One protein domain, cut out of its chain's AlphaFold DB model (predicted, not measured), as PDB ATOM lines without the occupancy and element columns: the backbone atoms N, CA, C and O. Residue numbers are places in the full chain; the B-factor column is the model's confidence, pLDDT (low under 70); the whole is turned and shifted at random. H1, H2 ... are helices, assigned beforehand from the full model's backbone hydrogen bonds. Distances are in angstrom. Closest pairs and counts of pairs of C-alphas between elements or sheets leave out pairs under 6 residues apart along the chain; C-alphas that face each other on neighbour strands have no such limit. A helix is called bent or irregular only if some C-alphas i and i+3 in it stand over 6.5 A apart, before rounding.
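What this domain is: This is residues 2 to 52 of the 89 residues of an uncharacterized protein of Rhizophora mucronata (UniProt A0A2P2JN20). Picture one long helix, H2, with a short helix turned aside at each end: H1 before its first residues, and H3 folded back onto residues 17 to 21 near its last ones. After H3 the unnamed residues 33 to 43 loop round beyond that end of H2, and residues 44 to 52 then run back as a drawn-out strip alongside H2. The printed part has 51 residues with three named helices, in the order H1, H2, H3, and no named strand; the class is all helix, with under half of the residues, 25 of 51, in named elements. The whole is only just loose, close to compact, with a radius of gyration of the C-alphas of 11.9 A, and the C-alphas span 33 by 22 by 18 A along their three main axes.

How they stand to each other: Start at H1, residues 2 to 5, and go through the tight link of 2 residues to H2, residues 8 to 23. These two are close but not clearly touching: their closest C-alphas, those of Phe 3 and Arg 11, are 7.7 A apart. Go on through the tight link of 4 residues after H2 and you reach H3, residues 28 to 32. H3 and H2 touch, H2 with residues 17 to 21 alone; look at Gln 18 and Tyr 28, whose C-alphas are the closest of the two helices at 5.6 A. H1 and H3 are apart. In the backbones of H2 and H3 every O i to N i+4 pair is within hydrogen-bond range; H1 is too short for such a pair, and its one O i to N i+3 pair is not within range.

Where its parts are: Find C-alpha 2 at (-131.388, 25.709, 98.523), where H1 begins; it measures 6.1 A from first to last C-alpha and is neither bent nor irregular, but only just. Next find C-alpha 8 at (-126.172, 36.565, 92.986); from there H2 runs 22.7 A to C-alpha 23 at (-108.896, 23.084, 87.158). H3 is 6.3 A long and ends with C-alpha 32 at (-112.067, 26.186, 100.867). Then find C-alpha 44 at (-104.925, 34.364, 93.149) and C-alpha 52, the last printed one, at (-127.867, 46.287, 88.437); both lie in the stretch after H3 that has no named element.

The domain as a whole: Look for the two C-alphas farthest apart at Ala 38 and Tyr 52, 34.3 A from each other; the first and last printed C-alphas, those of Phe 2 and Tyr 52, are 23.2 A apart. The printed part has no cut, and no link between its helices is long. Past H3, residues 33 to 52 are a stretch of 20 residues with no named element, their C-alphas 7 to 22 A from the mean of the C-alphas. In the B-factor column the mean pLDDT of the printed part is 87.4, and the model's confidence is low, under 70, at residues 2 to 5.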
ATOM      1  N   PHE A   2    -132.215  24.814  97.681       52.28
ATOM      2  CA  PHE A   2    -131.388  25.709  98.523       52.28
ATOM      3  C   PHE A   2    -130.558  26.792  97.792       52.28
ATOM      4  O   PHE A   2    -130.107  27.734  98.433       52.28
ATOM      5  N   PHE A   3    -130.374  26.714  96.466       53.81
ATOM      6  CA  PHE A   3    -129.583  27.700  95.702       53.81
ATOM      7  C   PHE A   3    -130.308  29.023  95.398       53.81
ATOM      8  O   PHE A   3    -129.654  29.983  95.003       53.81
ATOM      9  N   LEU A   4    -131.636  29.085  95.551       57.44
ATOM     10  CA  LEU A   4    -132.427  30.282  95.227       57.44
ATOM     11  C   LEU A   4    -132.495  31.302  96.374       57.44
ATOM     12  O   LEU A   4    -132.907  32.428  96.142       57.44
ATOM     13  N   LEU A   5    -132.068  30.922  97.585       61.97
ATOM     14  CA  LEU A   5    -132.000  31.803  98.762       61.97
ATOM     15  C   LEU A   5    -130.633  32.497  98.911       61.97
ATOM     16  O   LEU A   5    -130.338  33.056  99.960       61.97
ATOM     17  N   GLN A   6    -129.745  32.372  97.919       74.19
ATOM     18  CA  GLN A   6    -128.422  32.993  97.954       74.19
ATOM     19  C   GLN A   6    -128.333  34.082  96.896       74.19
ATOM     20  O   GLN A   6    -128.511  33.808  95.705       74.19
ATOM     21  N   GLY A   7    -127.979  35.288  97.343       84.19
ATOM     22  CA  GLY A   7    -127.709  36.429  96.484       84.19
ATOM     23  C   GLY A   7    -126.733  36.108  95.352       84.19
ATOM     24  O   GLY A   7    -125.861  35.233  95.451       84.19
ATOM     25  N   ILE A   8    -126.890  36.827  94.242       86.31
ATOM     26  CA  ILE A   8    -126.172  36.565  92.986       86.31
ATOM     27  C   ILE A   8    -124.654  36.587  93.188       86.31
ATOM     28  O   ILE A   8    -123.961  35.709  92.672       86.31
ATOM     29  N   ALA A   9    -124.138  37.515  93.998       88.38
ATOM     30  CA  ALA A   9    -122.711  37.591  94.289       88.38
ATOM     31  C   ALA A   9    -122.184  36.286  94.916       88.38
ATOM     32  O   ALA A   9    -121.184  35.736  94.456       88.38
ATOM     33  N   LYS A  10    -122.896  35.723  95.902       87.00
ATOM     34  CA  LYS A  10    -122.509  34.465  96.560       87.00
ATOM     35  C   LYS A  10    -122.522  33.290  95.586       87.00
ATOM     36  O   LYS A  10    -121.593  32.483  95.589       87.00
ATOM     37  N   ARG A  11    -123.531  33.210  94.717       89.38
ATOM     38  CA  ARG A  11    -123.601  32.172  93.677       89.38
ATOM     39  C   ARG A  11    -122.418  32.247  92.711       89.38
ATOM     40  O   ARG A  11    -121.843  31.212  92.386       89.38
ATOM     41  N   LEU A  12    -122.028  33.453  92.295       92.31
ATOM     42  CA  LEU A  12    -120.877  33.673  91.416       92.31
ATOM     43  C   LEU A  12    -119.553  33.310  92.098       92.31
ATOM     44  O   LEU A  12    -118.724  32.643  91.488       92.31
ATOM     45  N   VAL A  13    -119.377  33.663  93.376       92.44
ATOM     46  CA  VAL A  13    -118.193  33.255  94.152       92.44
ATOM     47  C   VAL A  13    -118.109  31.728  94.265       92.44
ATOM     48  O   VAL A  13    -117.038  31.158  94.063       92.44
ATOM     49  N   ILE A  14    -119.224  31.043  94.552       92.25
ATOM     50  CA  ILE A  14    -119.263  29.572  94.619       92.25
ATOM     51  C   ILE A  14    -118.882  28.960  93.267       92.25
ATOM     52  O   ILE A  14    -118.050  28.056  93.240       92.25
ATOM     53  N   ALA A  15    -119.439  29.470  92.167       93.44
ATOM     54  CA  ALA A  15    -119.121  28.996  90.822       93.44
ATOM     55  C   ALA A  15    -117.633  29.192  90.481       93.44
ATOM     56  O   ALA A  15    -116.976  28.257  90.031       93.44
ATOM     57  N   ALA A  16    -117.070  30.368  90.773       94.88
ATOM     58  CA  ALA A  16    -115.652  30.643  90.549       94.88
ATOM     59  C   ALA A  16    -114.744  29.692  91.350       94.88
ATOM     60  O   ALA A  16    -113.778  29.150  90.813       94.88
ATOM     61  N   LEU A  17    -115.079  29.427  92.618       94.12
ATOM     62  CA  LEU A  17    -114.356  28.462  93.450       94.12
ATOM     63  C   LEU A  17    -114.476  27.026  92.928       94.12
ATOM     64  O   LEU A  17    -113.509  26.273  93.009       94.12
ATOM     65  N   GLN A  18    -115.641  26.630  92.409       94.69
ATOM     66  CA  GLN A  18    -115.837  25.310  91.805       94.69
ATOM     67  C   GLN A  18    -114.988  25.132  90.542       94.69
ATOM     68  O   GLN A  18    -114.355  24.088  90.392       94.69
ATOM     69  N   GLU A  19    -114.912  26.146  89.677       95.25
ATOM     70  CA  GLU A  19    -114.068  26.101  88.476       95.25
ATOM     71  C   GLU A  19    -112.575  26.083  88.817       95.25
ATOM     72  O   GLU A  19    -111.820  25.288  88.253       95.25
ATOM     73  N   ALA A  20    -112.140  26.882  89.797       94.56
ATOM     74  CA  ALA A  20    -110.767  26.825  90.293       94.56
ATOM     75  C   ALA A  20    -110.436  25.439  90.875       94.56
ATOM     76  O   ALA A  20    -109.388  24.869  90.577       94.56
ATOM     77  N   ALA A  21    -111.354  24.859  91.653       94.50
ATOM     78  CA  ALA A  21    -111.182  23.531  92.229       94.50
ATOM     79  C   ALA A  21    -111.069  22.452  91.142       94.50
ATOM     80  O   ALA A  21    -110.144  21.643  91.172       94.50
ATOM     81  N   LYS A  22    -111.949  22.498  90.135       94.94
ATOM     82  CA  LYS A  22    -111.945  21.582  88.990       94.94
ATOM     83  C   LYS A  22    -110.642  21.660  88.194       94.94
ATOM     84  O   LYS A  22    -110.074  20.622  87.874       94.94
ATOM     85  N   LYS A  23    -110.150  22.870  87.902       94.44
ATOM     86  CA  LYS A  23    -108.896  23.084  87.158       94.44
ATOM     87  C   LYS A  23    -107.673  22.538  87.893       94.44
ATOM     88  O   LYS A  23    -106.714  22.117  87.258       94.44
ATOM     89  N   SER A  24    -107.705  22.563  89.219       92.44
ATOM     90  CA  SER A  24    -106.627  22.051  90.061       92.44
ATOM     91  C   SER A  24    -106.872  20.636  90.584       92.44
ATOM     92  O   SER A  24    -106.171  20.216  91.500       92.44
ATOM     93  N   GLU A  25    -107.870  19.928  90.045       92.75
ATOM     94  CA  GLU A  25    -108.229  18.551  90.417       92.75
ATOM     95  C   GLU A  25    -108.483  18.350  91.924       92.75
ATOM     96  O   GLU A  25    -108.245  17.284  92.490       92.75
ATOM     97  N   ILE A  26    -109.010  19.376  92.594       94.50
ATOM     98  CA  ILE A  26    -109.403  19.323  94.003       94.50
ATOM     99  C   ILE A  26    -110.910  19.508  94.159       94.50
ATOM    100  O   ILE A  26    -111.604  20.046  93.301       94.50
ATOM    101  N   SER A  27    -111.446  19.070  95.297       93.44
ATOM    102  CA  SER A  27    -112.855  19.300  95.612       93.44
ATOM    103  C   SER A  27    -113.104  20.739  96.075       93.44
ATOM    104  O   SER A  27    -112.212  21.410  96.600       93.44
ATOM    105  N   TYR A  28    -114.358  21.188  95.986       91.25
ATOM    106  CA  TYR A  28    -114.791  22.463  96.569       91.25
ATOM    107  C   TYR A  28    -114.493  22.556  98.080       91.25
ATOM    108  O   TYR A  28    -114.053  23.595  98.572       91.25
ATOM    109  N   LYS A  29    -114.671  21.456  98.831       93.06
ATOM    110  CA  LYS A  29    -114.274  21.399 100.250       93.06
ATOM    111  C   LYS A  29    -112.758  21.549 100.411       93.06
ATOM    112  O   LYS A  29    -112.315  22.224 101.334       93.06
ATOM    113  N   GLY A  30    -111.983  20.949  99.506       92.88
ATOM    114  CA  GLY A  30    -110.528  21.057  99.463       92.88
ATOM    115  C   GLY A  30    -110.070  22.497  99.265       92.88
ATOM    116  O   GLY A  30    -109.337  23.008 100.104       92.88
ATOM    117  N   ILE A  31    -110.568  23.183  98.230       91.94
ATOM    118  CA  ILE A  31    -110.137  24.556  97.923       91.94
ATOM    119  C   ILE A  31    -110.493  25.552  99.039       91.94
ATOM    120  O   ILE A  31    -109.699  26.439  99.345       91.94
ATOM    121  N   LYS A  32    -111.643  25.367  99.712       91.12
ATOM    122  CA  LYS A  32    -112.067  26.186 100.867       91.12
ATOM    123  C   LYS A  32    -111.157  26.016 102.093       91.12
ATOM    124  O   LYS A  32    -111.041  26.948 102.884       91.12
ATOM    125  N   ARG A  33    -110.524  24.848 102.265       92.19
ATOM    126  CA  ARG A  33    -109.673  24.518 103.427       92.19
ATOM    127  C   ARG A  33    -108.200  24.902 103.249       92.19
ATOM    128  O   ARG A  33    -107.424  24.734 104.182       92.19
ATOM    129  N   ILE A  34    -107.803  25.430 102.091       90.06
ATOM    130  CA  ILE A  34    -106.411  25.822 101.838       90.06
ATOM    131  C   ILE A  34    -106.017  27.014 102.723       90.06
ATOM    132  O   ILE A  34    -106.688  28.057 102.758       90.06
ATOM    133  N   GLU A  35    -104.883  26.882 103.404       88.19
ATOM    134  CA  GLU A  35    -104.330  27.916 104.274       88.19
ATOM    135  C   GLU A  35    -103.886  29.170 103.509       88.19
ATOM    136  O   GLU A  35    -103.506  29.133 102.331       88.19
ATOM    137  N   LYS A  36    -103.926  30.317 104.199       80.38
ATOM    138  CA  LYS A  36    -103.446  31.599 103.669       80.38
ATOM    139  C   LYS A  36    -101.950  31.463 103.346       80.38
ATOM    140  O   LYS A  36    -101.141  31.309 104.246       80.38
ATOM    141  N   GLY A  37    -101.598  31.488 102.062       84.31
ATOM    142  CA  GLY A  37    -100.224  31.288 101.577       84.31
ATOM    143  C   GLY A  37    -100.123  30.229 100.479       84.31
ATOM    144  O   GLY A  37     -99.408  30.429  99.504       84.31
ATOM    145  N   ALA A  38    -100.920  29.159 100.562       86.69
ATOM    146  CA  ALA A  38    -100.957  28.114  99.533       86.69
ATOM    147  C   ALA A  38    -102.049  28.337  98.467       86.69
ATOM    148  O   ALA A  38    -101.996  27.726  97.399       86.69
ATOM    149  N   ARG A  39    -103.012  29.237  98.722       87.31
ATOM    150  CA  ARG A  39    -104.174  29.519  97.847       87.31
ATOM    151  C   ARG A  39    -103.791  29.882  96.409       87.31
ATOM    152  O   ARG A  39    -104.407  29.352  95.491       87.31
ATOM    153  N   ARG A  40    -102.703  30.641  96.225       90.62
ATOM    154  CA  ARG A  40    -102.188  31.115  94.921       90.62
ATOM    155  C   ARG A  40    -101.786  30.026  93.932       90.62
ATOM    156  O   ARG A  40    -101.715  30.291  92.740       90.62
ATOM    157  N   LYS A  41    -101.573  28.789  94.397       88.88
ATOM    158  CA  LYS A  41    -101.376  27.630  93.507       88.88
ATOM    159  C   LYS A  41    -102.654  27.235  92.757       88.88
ATOM    160  O   LYS A  41    -102.579  26.529  91.759       88.88
ATOM    161  N   TYR A  42    -103.808  27.675  93.255       90.31
ATOM    162  CA  TYR A  42    -105.136  27.268  92.804       90.31
ATOM    163  C   TYR A  42    -105.923  28.466  92.256       90.31
ATOM    164  O   TYR A  42    -106.533  28.379  91.194       90.31
ATOM    165  N   HIS A  43    -105.886  29.598  92.964       89.88
ATOM    166  CA  HIS A  43    -106.464  30.881  92.557       89.88
ATOM    167  C   HIS A  43    -105.684  32.029  93.213       89.88
ATOM    168  O   HIS A  43    -105.208  31.858  94.332       89.88
ATOM    169  N   ASP A  44    -105.550  33.178  92.546       87.81
ATOM    170  CA  ASP A  44    -104.925  34.364  93.149       87.81
ATOM    171  C   ASP A  44    -105.914  35.049  94.103       87.81
ATOM    172  O   ASP A  44    -106.082  34.599  95.236       87.81
ATOM    173  N   ASP A  45    -106.675  36.021  93.610       89.88
ATOM    174  CA  ASP A  45    -107.818  36.597  94.307       89.88
ATOM    175  C   ASP A  45    -109.080  36.427  93.448       89.88
ATOM    176  O   ASP A  45    -109.043  36.532  92.221       89.88
ATOM    177  N   ILE A  46    -110.219  36.154  94.088       91.31
ATOM    178  CA  ILE A  46    -111.526  36.100  93.421       91.31
ATOM    179  C   ILE A  46    -112.325  37.305  93.896       91.31
ATOM    180  O   ILE A  46    -112.696  37.390  95.065       91.31
ATOM    181  N   SER A  47    -112.609  38.219  92.975       92.62
ATOM    182  CA  SER A  47    -113.480  39.370  93.209       92.62
ATOM    183  C   SER A  47    -114.710  39.263  92.319       92.62
ATOM    184  O   SER A  47    -114.600  38.951  91.134       92.62
ATOM    185  N   VAL A  48    -115.888  39.514  92.887       90.56
ATOM    186  CA  VAL A  48    -117.164  39.514  92.165       90.56
ATOM    187  C   VAL A  48    -117.811  40.878  92.339       90.56
ATOM    188  O   VAL A  48    -118.038  41.315  93.464       90.56
ATOM    189  N   ILE A  49    -118.130  41.528  91.223       91.12
ATOM    190  CA  ILE A  49    -118.867  42.793  91.180       91.12
ATOM    191  C   ILE A  49    -120.200  42.508  90.491       91.12
ATOM    192  O   ILE A  49    -120.224  41.982  89.379       91.12
ATOM    193  N   VAL A  50    -121.307  42.836  91.157       86.75
ATOM    194  CA  VAL A  50    -122.660  42.730  90.599       86.75
ATOM    195  C   VAL A  50    -123.229  44.138  90.514       86.75
ATOM    196  O   VAL A  50    -123.410  44.787  91.539       86.75
ATOM    197  N   MET A  51    -123.493  44.602  89.295       83.44
ATOM    198  CA  MET A  51    -124.144  45.882  89.034       83.44
ATOM    199  C   MET A  51    -125.518  45.617  88.434       83.44
ATOM    200  O   MET A  51    -125.631  44.916  87.429       83.44
ATOM    201  N   TYR A  52    -126.550  46.179  89.051       79.44
ATOM    202  CA  TYR A  52    -127.867  46.287  88.437       79.44
ATOM    203  C   TYR A  52    -127.879  47.583  87.637       79.44
ATOM    204  O   TYR A  52    -127.216  48.542  88.020       79.44
TER     205      TYR A  52